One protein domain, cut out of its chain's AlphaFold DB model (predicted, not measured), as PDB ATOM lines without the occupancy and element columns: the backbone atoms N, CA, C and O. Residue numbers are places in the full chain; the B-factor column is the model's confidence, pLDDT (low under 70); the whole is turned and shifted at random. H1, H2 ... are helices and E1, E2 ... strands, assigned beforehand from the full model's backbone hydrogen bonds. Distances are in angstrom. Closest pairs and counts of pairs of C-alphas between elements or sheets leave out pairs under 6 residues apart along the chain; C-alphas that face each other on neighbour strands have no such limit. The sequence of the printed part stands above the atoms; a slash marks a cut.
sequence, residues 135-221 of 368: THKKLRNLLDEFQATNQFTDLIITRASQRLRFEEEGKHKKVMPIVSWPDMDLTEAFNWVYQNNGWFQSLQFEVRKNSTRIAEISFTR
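AT A GLANCE: This is residues 135 to 221 of the 368 residues of an uncharacterized protein of Ignavibacteriales bacterium (UniProt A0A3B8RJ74). A twisted, curled sheet of four antiparallel strands has two helices along it, running opposite ways: H1 covers E1 and E3, and H2 lies beside the strands. A loop between E1 and E2 makes much of the length, and its residues 168 to 174 stick out free. The printed part has 87 residues, with two named helices and four named strands in the order H1 E1 E2 H2 E3 E4, and the sheet's order is E2 - E1 - E3 - E4. The class is mixed, helices and strands. The whole is only just compact, close to loose, with a radius of gyration of the C-alphas of 14.0 A and spans of 49 by 21 by 19 A.

HOW THE PARTS SIT: The inner strands E1, residues 154 to 164, and E3, residues 198 to 209, are antiparallel at 169 degrees, with N 156 and O 206 2.9 A apart, within hydrogen-bond range. E1 bends by 67 degrees at residue 159, and E3 by 76 degrees at residue 201. The edge strand E4, residues 212 to 220, forms a hairpin with E3, with N 205 and O 217 at 2.8 A. The other edge strand, E2, residues 178 to 180, forms a hairpin with E1, with N 160 and O 180 at 2.9 A. E2 and E4 are apart. H1, residues 136 to 150, is on the sheet at a height of 9.2 A, over E1 and E3; on the local plane it stands at 2 degrees to E3, along the strands. The closest C-alphas of H1 and E3 are those of His 136 and Trp 199, 6.3 A apart. H2, residues 186 to 195, is on the sheet at a height of 4.9 A but over none of its strands; its closest C-alpha pair with E1 is Leu 155 and Leu 186, 6.0 A. H1 and H2 are close but not clearly touching, the closest C-alphas being those of Arg 140 and Phe 190, 7.9 A apart, at a shallow tilt of 10 degrees, opposite ways. The arrangement is two layers, helices on one face of a sheet. E2, H2 and E3 form a split strand-helix-strand unit, two strands running the same way with E1 between them, and its crossover is right-handed. In H1 and H2 every O i to N i+4 pair is within hydrogen-bond range.

IN THESE COORDINATES: H1 begins at C-alpha 136, (219.341, 459.838, 491.783), and is 21.4 A long. E1 measures 26.5 A, E2 6.1 A, H2 14.4 A and E3 29.5 A. E4, 24.5 A, ends at C-alpha 220, (209.043, 457.829, 491.254).

THE WHOLE: The C-alphas of Gly 170 and Asn 210 are the two farthest apart, at 48.8 A. The printed part has no cut. The link E1 to E2 is long; the other links are tight. Residues 166 to 178 have pLDDT under 70, and the mean of the printed part is 85.4.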
ATOM      1  N   THR A 135     216.538 463.643 492.963       94.19
ATOM      2  CA  THR A 135     217.788 463.286 492.292       94.19
ATOM      3  C   THR A 135     218.135 461.826 492.558       94.19
ATOM      4  O   THR A 135     217.720 461.236 493.559       94.19
ATOM      5  N   HIS A 136     218.911 461.223 491.669       92.69
ATOM      6  CA  HIS A 136     219.341 459.838 491.783       92.69
ATOM      7  C   HIS A 136     220.150 459.614 493.069       92.69
ATOM      8  O   HIS A 136     219.914 458.642 493.789       92.69
ATOM      9  N   LYS A 137     221.016 460.576 493.421       93.19
ATOM     10  CA  LYS A 137     221.745 460.595 494.700       93.19
ATOM     11  C   LYS A 137     220.795 460.620 495.901       93.19
ATOM     12  O   LYS A 137     220.959 459.832 496.825       93.19
ATOM     13  N   LYS A 138     219.775 461.490 495.891       95.44
ATOM     14  CA  LYS A 138     218.804 461.578 496.994       95.44
ATOM     15  C   LYS A 138     217.962 460.307 497.107       95.44
ATOM     16  O   LYS A 138     217.737 459.843 498.216       95.44
ATOM     17  N   LEU A 139     217.534 459.734 495.980       95.81
ATOM     18  CA  LEU A 139     216.787 458.475 495.945       95.81
ATOM     19  C   LEU A 139     217.585 457.327 496.568       95.81
ATOM     20  O   LEU A 139     217.034 456.593 497.383       95.81
ATOM     21  N   ARG A 140     218.873 457.204 496.222       95.50
ATOM     22  CA  ARG A 140     219.770 456.214 496.830       95.50
ATOM     23  C   ARG A 140     219.811 456.368 498.348       95.50
ATOM     24  O   ARG A 140     219.508 455.416 499.054       95.50
ATOM     25  N   ASN A 141     220.077 457.583 498.828       96.44
ATOM     26  CA  ASN A 141     220.154 457.857 500.262       96.44
ATOM     27  C   ASN A 141     218.845 457.509 500.988       96.44
ATOM     28  O   ASN A 141     218.887 456.899 502.048       96.44
ATOM     29  N   LEU A 142     217.683 457.841 500.409       97.19
ATOM     30  CA  LEU A 142     216.384 457.489 500.998       97.19
ATOM     31  C   LEU A 142     216.191 455.969 501.109       97.19
ATOM     32  O   LEU A 142     215.623 455.494 502.090       97.19
ATOM     33  N   LEU A 143     216.643 455.198 500.116       96.94
ATOM     34  CA  LEU A 143     216.554 453.735 500.130       96.94
ATOM     35  C   LEU A 143     217.516 453.119 501.156       96.94
ATOM     36  O   LEU A 143     217.092 452.263 501.932       96.94
ATOM     37  N   ASP A 144     218.762 453.601 501.208       96.19
ATOM     38  CA  ASP A 144     219.772 453.172 502.185       96.19
ATOM     39  C   ASP A 144     219.298 453.456 503.626       96.19
ATOM     40  O   ASP A 144     219.305 452.571 504.486       96.19
ATOM     41  N   GLU A 145     218.803 454.672 503.887       97.00
ATOM     42  CA  GLU A 145     218.246 455.074 505.186       97.00
ATOM     43  C   GLU A 145     217.013 454.239 505.560       97.00
ATOM     44  O   GLU A 145     216.873 453.821 506.715       97.00
ATOM     45  N   PHE A 146     216.127 453.957 504.598       97.12
ATOM     46  CA  PHE A 146     214.942 453.131 504.818       97.12
ATOM     47  C   PHE A 146     215.305 451.690 505.194       97.12
ATOM     48  O   PHE A 146     214.712 451.147 506.135       97.12
ATOM     49  N   GLN A 147     216.278 451.088 504.502       96.12
ATOM     50  CA  GLN A 147     216.779 449.746 504.805       96.12
ATOM     51  C   GLN A 147     217.406 449.698 506.203       96.12
ATOM     52  O   GLN A 147     217.017 448.856 507.020       96.12
ATOM     53  N   ALA A 148     218.313 450.635 506.500       95.38
ATOM     54  CA  ALA A 148     219.055 450.683 507.755       95.38
ATOM     55  C   ALA A 148     218.143 450.935 508.967       95.38
ATOM     56  O   ALA A 148     218.159 450.167 509.931       95.38
ATOM     57  N   THR A 149     217.291 451.964 508.902       96.44
ATOM     58  CA  THR A 149     216.417 452.380 510.018       96.44
ATOM     59  C   THR A 149     215.440 451.280 510.426       96.44
ATOM     60  O   THR A 149     215.109 451.123 511.600       96.44
ATOM     61  N   ASN A 150     214.974 450.484 509.462       94.94
ATOM     62  CA  ASN A 150     213.975 449.448 509.699       94.94
ATOM     63  C   ASN A 150     214.563 448.040 509.871       94.94
ATOM     64  O   ASN A 150     213.795 447.099 510.102       94.94
ATOM     65  N   GLN A 151     215.892 447.899 509.790       93.50
ATOM     66  CA  GLN A 151     216.603 446.620 509.879       93.50
ATOM     67  C   GLN A 151     216.035 445.586 508.895       93.50
ATOM     68  O   GLN A 151     215.759 444.435 509.253       93.50
ATOM     69  N   PHE A 152     215.767 446.027 507.664       94.56
ATOM     70  CA  PHE A 152     215.412 445.113 506.586       94.56
ATOM     71  C   PHE A 152     216.672 444.404 506.103       94.56
ATOM     72  O   PHE A 152     217.743 445.005 506.055       94.56
ATOM     73  N   THR A 153     216.537 443.120 505.774       93.06
ATOM     74  CA  THR A 153     217.663 442.328 505.275       93.06
ATOM     75  C   THR A 153     218.060 442.859 503.907       93.06
ATOM     76  O   THR A 153     219.182 443.321 503.743       93.06
ATOM     77  N   ASP A 154     217.093 442.924 502.986       92.50
ATOM     78  CA  ASP A 154     217.338 443.297 501.596       92.50
ATOM     79  C   ASP A 154     216.213 444.176 501.041       92.50
ATOM     80  O   ASP A 154     215.033 444.015 501.391       92.50
ATOM     81  N   LEU A 155     216.592 445.061 500.118       95.81
ATOM     82  CA  LEU A 155     215.694 445.727 499.182       95.81
ATOM     83  C   LEU A 155     215.992 445.190 497.780       95.81
ATOM     84  O   LEU A 155     217.053 445.467 497.224       95.81
ATOM     85  N   ILE A 156     215.061 444.417 497.221       95.69
ATOM     86  CA  ILE A 156     215.235 443.784 495.908       95.69
ATOM     87  C   ILE A 156     214.483 444.593 494.861       95.69
ATOM     88  O   ILE A 156     213.253 444.673 494.905       95.69
ATOM     89  N   ILE A 157     215.203 445.203 493.923       94.31
ATOM     90  CA  ILE A 157     214.619 445.968 492.824       94.31
ATOM     91  C   ILE A 157     213.998 444.993 491.824       94.31
ATOM     92  O   ILE A 157     214.681 444.356 491.025       94.31
ATOM     93  N   THR A 158     212.671 444.903 491.840       92.94
ATOM     94  CA  THR A 158     211.928 444.004 490.955       92.94
ATOM     95  C   THR A 158     211.594 444.658 489.628       92.94
ATOM     96  O   THR A 158     211.570 443.978 488.611       92.94
ATOM     97  N   ARG A 159     211.381 445.977 489.596       92.00
ATOM     98  CA  ARG A 159     211.105 446.716 488.358       92.00
ATOM     99  C   ARG A 159     211.768 448.078 488.387       92.00
ATOM    100  O   ARG A 159     211.652 448.808 489.367       92.00
ATOM    101  N   ALA A 160     212.342 448.483 487.267       90.19
ATOM    102  CA  ALA A 160     212.836 449.836 487.089       90.19
ATOM    103  C   ALA A 160     212.397 450.397 485.739       90.19
ATOM    104  O   ALA A 160     212.296 449.674 484.754       90.19
ATOM    105  N   SER A 161     212.125 451.698 485.704       88.12
ATOM    106  CA  SER A 161     212.074 452.477 484.470       88.12
ATOM    107  C   SER A 161     213.271 453.403 484.482       88.12
ATOM    108  O   SER A 161     213.421 454.173 485.432       88.12
ATOM    109  N   GLN A 162     214.101 453.353 483.447       84.88
ATOM    110  CA  GLN A 162     215.282 454.204 483.335       84.88
ATOM    111  C   GLN A 162     215.211 455.135 482.130       84.88
ATOM    112  O   GLN A 162     214.561 454.832 481.126       84.88
ATOM    113  N   ARG A 163     215.918 456.258 482.236       82.00
ATOM    114  CA  ARG A 163     216.170 457.193 481.140       82.00
ATOM    115  C   ARG A 163     217.672 457.444 481.051       82.00
ATOM    116  O   ARG A 163     218.326 457.560 482.083       82.00
ATOM    117  N   LEU A 164     218.196 457.486 479.831       79.38
ATOM    118  CA  LEU A 164     219.599 457.807 479.569       79.38
ATOM    119  C   LEU A 164     219.855 459.299 479.788       79.38
ATOM    120  O   LEU A 164     218.953 460.110 479.556       79.38
ATOM    121  N   ARG A 165     221.077 459.650 480.210       72.19
ATOM    122  CA  ARG A 165     221.461 461.047 480.460       72.19
ATOM    123  C   ARG A 165     221.404 461.896 479.195       72.19
ATOM    124  O   ARG A 165     220.944 463.029 479.239       72.19
ATOM    125  N   PHE A 166     221.803 461.311 478.067       69.19
ATOM    126  CA  PHE A 166     221.770 461.930 476.749       69.19
ATOM    127  C   PHE A 166     221.659 460.854 475.652       69.19
ATOM    128  O   PHE A 166     222.265 459.789 475.773       69.19
ATOM    129  N   GLU A 167     220.915 461.127 474.576       59.03
ATOM    130  CA  GLU A 167     220.925 460.332 473.336       59.03
ATOM    131  C   GLU A 167     221.158 461.275 472.140       59.03
ATOM    132  O   GLU A 167     220.425 462.249 471.972       59.03
ATOM    133  N   GLU A 168     222.165 460.985 471.307       53.97
ATOM    134  CA  GLU A 168     222.452 461.745 470.080       53.97
ATOM    135  C   GLU A 168     221.298 461.654 469.062       53.97
ATOM    136  O   GLU A 168     220.747 460.578 468.803       53.97
ATOM    137  N   GLU A 169     220.963 462.782 468.422       45.97
ATOM    138  CA  GLU A 169     220.028 462.799 467.290       45.97
ATOM    139  C   GLU A 169     220.651 462.089 466.081       45.97
ATOM    140  O   GLU A 169     221.698 462.481 465.576       45.97
ATOM    141  N   GLY A 170     219.990 461.034 465.597       46.50
ATOM    142  CA  GLY A 170     220.439 460.267 464.426       46.50
ATOM    143  C   GLY A 170     219.912 458.835 464.372       46.50
ATOM    144  O   GLY A 170     219.849 458.225 463.307       46.50
ATOM    145  N   LYS A 171     219.433 458.300 465.500       42.75
ATOM    146  CA  LYS A 171     218.599 457.092 465.532       42.75
ATOM    147  C   LYS A 171     217.212 457.512 465.996       42.75
ATOM    148  O   LYS A 171     217.051 457.922 467.133       42.75
ATOM    149  N   HIS A 172     216.201 457.386 465.138       39.09
ATOM    150  CA  HIS A 172     214.777 457.610 465.444       39.09
ATOM    151  C   HIS A 172     214.196 456.651 466.511       39.09
ATOM    152  O   HIS A 172     213.026 456.269 466.457       39.09
ATOM    153  N   LYS A 173     214.978 456.232 467.504       44.03
ATOM    154  CA  LYS A 173     214.435 455.628 468.708       44.03
ATOM    155  C   LYS A 173     213.984 456.794 469.573       44.03
ATOM    156  O   LYS A 173     214.798 457.530 470.107       44.03
ATOM    157  N   LYS A 174     212.666 457.009 469.647       45.09
ATOM    158  CA  LYS A 174     212.060 457.815 470.717       45.09
ATOM    159  C   LYS A 174     212.784 457.456 472.019       45.09
ATOM    160  O   LYS A 174     212.966 456.259 472.236       45.09
ATOM    161  N   VAL A 175     213.132 458.447 472.847       49.47
ATOM    162  CA  VAL A 175     213.607 458.241 474.225       49.47
ATOM    163  C   VAL A 175     212.539 457.417 474.938       49.47
ATOM    164  O   VAL A 175     211.526 457.936 475.412       49.47
ATOM    165  N   MET A 176     212.683 456.102 474.866       47.66
ATOM    166  CA  MET A 176     211.716 455.152 475.371       47.66
ATOM    167  C   MET A 176     212.248 454.754 476.734       47.66
ATOM    168  O   MET A 176     213.370 454.248 476.801       47.66
ATOM    169  N   PRO A 177     211.491 454.991 477.815       58.31
ATOM    170  CA  PRO A 177     211.864 454.445 479.102       58.31
ATOM    171  C   PRO A 177     212.116 452.946 478.948       58.31
ATOM    172  O   PRO A 177     211.240 452.202 478.498       58.31
ATOM    173  N   ILE A 178     213.330 452.509 479.285       69.75
ATOM    174  CA  ILE A 178     213.653 451.086 479.295       69.75
ATOM    175  C   ILE A 178     213.087 450.552 480.602       69.75
ATOM    176  O   ILE A 178     213.526 450.945 481.685       69.75
ATOM    177  N   VAL A 179     212.072 449.698 480.492       72.62
ATOM    178  CA  VAL A 179     211.542 448.964 481.639       72.62
ATOM    179  C   VAL A 179     212.355 447.687 481.783       72.62
ATOM    180  O   VAL A 179     212.298 446.823 480.909       72.62
ATOM    181  N   SER A 180     213.102 447.574 482.875       74.06
ATOM    182  CA  SER A 180     213.852 446.372 483.231       74.06
ATOM    183  C   SER A 180     213.230 445.684 484.447       74.06
ATOM    184  O   SER A 180     212.583 446.322 485.286       74.06
ATOM    185  N   TRP A 181     213.439 444.369 484.528       81.19
ATOM    186  CA  TRP A 181     213.080 443.520 485.666       81.19
ATOM    187  C   TRP A 181     214.363 442.914 486.242       81.19
ATOM    188  O   TRP A 181     214.626 441.738 486.009       81.19
ATOM    189  N   PRO A 182     215.228 443.744 486.849       74.44
ATOM    190  CA  PRO A 182     216.593 443.341 487.146       74.44
ATOM    191  C   PRO A 182     216.683 442.216 488.186       74.44
ATOM    192  O   PRO A 182     217.612 441.429 488.095       74.44
ATOM    193  N   ASP A 183     215.724 442.116 489.120       86.50
ATOM    194  CA  ASP A 183     215.801 441.229 490.299       86.50
ATOM    195  C   ASP A 183     217.177 441.330 490.981       86.50
ATOM    196  O   ASP A 183     217.853 440.342 491.253       86.50
ATOM    197  N   MET A 184     217.607 442.579 491.180       91.88
ATOM    198  CA  MET A 184     218.922 442.957 491.704       91.88
ATOM    199  C   MET A 184     218.768 443.563 493.092       91.88
ATOM    200  O   MET A 184     217.748 444.194 493.395       91.88
ATOM    201  N   ASP A 185     219.803 443.441 493.916       91.62
ATOM    202  CA  ASP A 185     219.878 444.233 495.139       91.62
ATOM    203  C   ASP A 185     220.060 445.732 494.834       91.62
ATOM    204  O   ASP A 185     220.286 446.161 493.695       91.62
ATOM    205  N   LEU A 186     219.930 446.557 495.873       90.38
ATOM    206  CA  LEU A 186     220.034 448.007 495.754       90.38
ATOM    207  C   LEU A 186     221.382 448.468 495.172       90.38
ATOM    208  O   LEU A 186     221.414 449.363 494.327       90.38
ATOM    209  N   THR A 187     222.495 447.876 495.607       90.81
ATOM    210  CA  THR A 187     223.835 448.303 495.181       90.81
ATOM    211  C   THR A 187     224.073 447.938 493.721       90.81
ATOM    212  O   THR A 187     224.518 448.777 492.934       90.81
ATOM    213  N   GLU A 188     223.736 446.709 493.345       90.38
ATOM    214  CA  GLU A 188     223.849 446.206 491.983       90.38
ATOM    215  C   GLU A 188     222.986 447.023 491.013       90.38
ATOM    216  O   GLU A 188     223.490 447.495 489.991       90.38
ATOM    217  N   ALA A 189     221.724 447.293 491.363       90.06
ATOM    218  CA  ALA A 189     220.812 448.050 490.510       90.06
ATOM    219  C   ALA A 189     221.308 449.482 490.232       90.06
ATOM    220  O   ALA A 189     221.236 449.961 489.096       90.06
ATOM    221  N   PHE A 190     221.829 450.177 491.250       91.62
ATOM    222  CA  PHE A 190     222.373 451.529 491.082       91.62
ATOM    223  C   PHE A 190     223.684 451.534 490.289       91.62
ATOM    224  O   PHE A 190     223.869 452.397 489.429       91.62
ATOM    225  N   ASN A 191     224.565 450.555 490.515       89.44
ATOM    226  CA  ASN A 191     225.783 450.399 489.718       89.44
ATOM    227  C   ASN A 191     225.456 450.128 488.246       89.44
ATOM    228  O   ASN A 191     226.064 450.730 487.361       89.44
ATOM    229  N   TRP A 192     224.459 449.282 487.977       85.94
ATOM    230  CA  TRP A 192     224.007 448.975 486.623       85.94
ATOM    231  C   TRP A 192     223.488 450.222 485.895       85.94
ATOM    232  O   TRP A 192     223.909 450.495 484.770       85.94
ATOM    233  N   VAL A 193     222.633 451.032 486.529       87.44
ATOM    234  CA  VAL A 193     222.137 452.282 485.917       87.44
ATOM    235  C   VAL A 193     223.255 453.287 485.676       87.44
ATOM    236  O   VAL A 193     223.283 453.934 484.627       87.44
ATOM    237  N   TYR A 194     224.195 453.398 486.616       85.81
ATOM    238  CA  TYR A 194     225.354 454.269 486.465       85.81
ATOM    239  C   TYR A 194     226.216 453.861 485.260       85.81
ATOM    240  O   TYR A 194     226.530 454.698 484.416       85.81
ATOM    241  N   GLN A 195     226.524 452.567 485.124       84.94
ATOM    242  CA  GLN A 195     227.299 452.023 484.000       84.94
ATOM    243  C   GLN A 195     226.601 452.201 482.645       84.94
ATOM    244  O   GLN A 195     227.266 452.354 481.625       84.94
ATOM    245  N   ASN A 196     225.268 452.214 482.631       82.19
ATOM    246  CA  ASN A 196     224.473 452.444 481.425       82.19
ATOM    247  C   ASN A 196     224.189 453.932 481.164       82.19
ATOM    248  O   ASN A 196     223.335 454.244 480.340       82.19
ATOM    249  N   ASN A 197     224.889 454.850 481.842       80.56
ATOM    250  CA  ASN A 197     224.723 456.296 481.695       80.56
ATOM    251  C   ASN A 197     223.250 456.735 481.789       80.56
ATOM    252  O   ASN A 197     222.724 457.425 480.910       80.56
ATOM    253  N   GLY A 198     222.559 456.303 482.843       85.44
ATOM    254  CA  GLY A 198     221.157 456.640 483.063       85.44
ATOM    255  C   GLY A 198     220.835 457.071 484.487       85.44
ATOM    256  O   GLY A 198     221.702 457.199 485.352       85.44
ATOM    257  N   TRP A 199     219.543 457.279 484.714       88.12
ATOM    258  CA  TRP A 199     218.925 457.426 486.029       88.12
ATOM    259  C   TRP A 199     217.570 456.717 486.065       88.12
ATOM    260  O   TRP A 199     216.868 456.585 485.056       88.12
ATOM    261  N   PHE A 200     217.166 456.285 487.259       91.00
ATOM    262  CA  PHE A 200     215.839 455.721 487.495       91.00
ATOM    263  C   PHE A 200     214.761 456.797 487.451       91.00
ATOM    264  O   PHE A 200     214.783 457.696 488.278       91.00
ATOM    265  N   GLN A 201     213.767 456.656 486.574       90.50
ATOM    266  CA  GLN A 201     212.523 457.437 486.601       90.50
ATOM    267  C   GLN A 201     211.524 456.915 487.632       90.50
ATOM    268  O   GLN A 201     210.823 457.687 488.289       90.50
ATOM    269  N   SER A 202     211.459 455.594 487.766       93.12
ATOM    270  CA  SER A 202     210.656 454.923 488.778       93.12
ATOM    271  C   SER A 202     211.288 453.599 489.160       93.12
ATOM    272  O   SER A 202     211.800 452.892 488.292       93.12
ATOM    273  N   LEU A 203     211.162 453.241 490.428       94.69
ATOM    274  CA  LEU A 203     211.576 451.966 490.992       94.69
ATOM    275  C   LEU A 203     210.372 451.262 491.604       94.69
ATOM    276  O   LEU A 203     209.502 451.909 492.180       94.69
ATOM    277  N   GLN A 204     210.350 449.942 491.505       96.81
ATOM    278  CA  GLN A 204     209.532 449.044 492.304       96.81
ATOM    279  C   GLN A 204     210.473 448.041 492.955       96.81
ATOM    280  O   GLN A 204     211.350 447.490 492.287       96.81
ATOM    281  N   PHE A 205     210.295 447.823 494.248       97.19
ATOM    282  CA  PHE A 205     211.155 446.946 495.016       97.19
ATOM    283  C   PHE A 205     210.378 446.186 496.081       97.19
ATOM    284  O   PHE A 205     209.368 446.658 496.612       97.19
ATOM    285  N   GLU A 206     210.858 444.985 496.376       97.19
ATOM    286  CA  GLU A 206     210.405 444.177 497.495       97.19
ATOM    287  C   GLU A 206     211.263 444.459 498.718       97.19
ATOM    288  O   GLU A 206     212.489 444.482 498.652       97.19
ATOM    289  N   VAL A 207     210.598 444.619 499.855       96.75
ATOM    290  CA  VAL A 207     211.248 444.712 501.158       96.75
ATOM    291  C   VAL A 207     211.242 443.331 501.788       96.75
ATOM    292  O   VAL A 207     210.165 442.748 501.964       96.75
ATOM    293  N   ARG A 208     212.416 442.809 502.153       95.62
ATOM    294  CA  ARG A 208     212.545 441.497 502.799       95.62
ATOM    295  C   ARG A 208     213.127 441.613 504.203       95.62
ATOM    296  O   ARG A 208     214.046 442.389 504.459       95.62
ATOM    297  N   LYS A 209     212.603 440.804 505.123       94.31
ATOM    298  CA  LYS A 209     213.179 440.588 506.456       94.31
ATOM    299  C   LYS A 209     213.293 439.091 506.694       94.31
ATOM    300  O   LYS A 209     212.284 438.393 506.632       94.31
ATOM    301  N   ASN A 210     214.510 438.603 506.928       92.06
ATOM    302  CA  ASN A 210     214.809 437.177 507.086       92.06
ATOM    303  C   ASN A 210     214.216 436.346 505.929       92.06
ATOM    304  O   ASN A 210     213.435 435.420 506.148       92.06
ATOM    305  N   SER A 211     214.493 436.768 504.689       89.56
ATOM    306  CA  SER A 211     213.989 436.162 503.440       89.56
ATOM    307  C   SER A 211     212.465 436.183 503.234       89.56
ATOM    308  O   SER A 211     211.983 435.717 502.206       89.56
ATOM    309  N   THR A 212     211.691 436.766 504.152       94.62
ATOM    310  CA  THR A 212     210.239 436.923 504.003       94.62
ATOM    311  C   THR A 212     209.919 438.276 503.381       94.62
ATOM    312  O   THR A 212     210.367 439.310 503.885       94.62
ATOM    313  N   ARG A 213     209.125 438.288 502.303       95.50
ATOM    314  CA  ARG A 213     208.610 439.522 501.690       95.50
ATOM    315  C   ARG A 213     207.622 440.194 502.644       95.50
ATOM    316  O   ARG A 213     206.576 439.633 502.950       95.50
ATOM    317  N   ILE A 214     207.957 441.403 503.080       96.94
ATOM    318  CA  ILE A 214     207.142 442.217 503.989       96.94
ATOM    319  C   ILE A 214     206.196 443.119 503.202       96.94
ATOM    320  O   ILE A 214     205.020 443.240 503.531       96.94
ATOM    321  N   ALA A 215     206.715 443.762 502.159       97.31
ATOM    322  CA  ALA A 215     205.968 444.710 501.352       97.31
ATOM    323  C   ALA A 215     206.572 444.832 499.956       97.31
ATOM    324  O   ALA A 215     207.713 444.451 499.706       97.31
ATOM    325  N   GLU A 216     205.792 445.400 499.053       97.81
ATOM    326  CA  GLU A 216     206.258 445.946 497.789       97.81
ATOM    327  C   GLU A 216     205.988 447.439 497.771       97.81
ATOM    328  O   GLU A 216     204.907 447.906 498.146       97.81
ATOM    329  N   ILE A 217     206.998 448.180 497.343       98.31
ATOM    330  CA  ILE A 217     206.992 449.631 497.304       98.31
ATOM    331  C   ILE A 217     207.335 450.055 495.884       98.31
ATOM    332  O   ILE A 217     208.174 449.439 495.233       98.31
ATOM    333  N   SER A 218     206.695 451.114 495.393       97.81
ATOM    334  CA  SER A 218     207.182 451.822 494.214       97.81
ATOM    335  C   SER A 218     207.398 453.294 494.514       97.81
ATOM    336  O   SER A 218     206.571 453.900 495.192       97.81
ATOM    337  N   PHE A 219     208.453 453.868 493.952       97.38
ATOM    338  CA  PHE A 219     208.839 455.261 494.127       97.38
ATOM    339  C   PHE A 219     209.177 455.879 492.766       97.38
ATOM    340  O   PHE A 219     209.879 455.260 491.966       97.38
ATOM    341  N   THR A 220     208.693 457.089 492.482       95.94
ATOM    342  CA  THR A 220     209.043 457.829 491.254       95.94
ATOM    343  C   THR A 220     209.934 459.025 491.553       95.94
ATOM    344  O   THR A 220     209.911 459.561 492.657       95.94
ATOM    345  N   ARG A 221     210.667 459.525 490.549       92.38
ATOM    346  CA  ARG A 221     211.445 460.776 490.678       92.38
ATOM    347  C   ARG A 221     210.598 461.973 491.092       92.38
ATOM    348  O   ARG A 221     211.128 462.898 491.685       92.38
TER     349      ARG A 221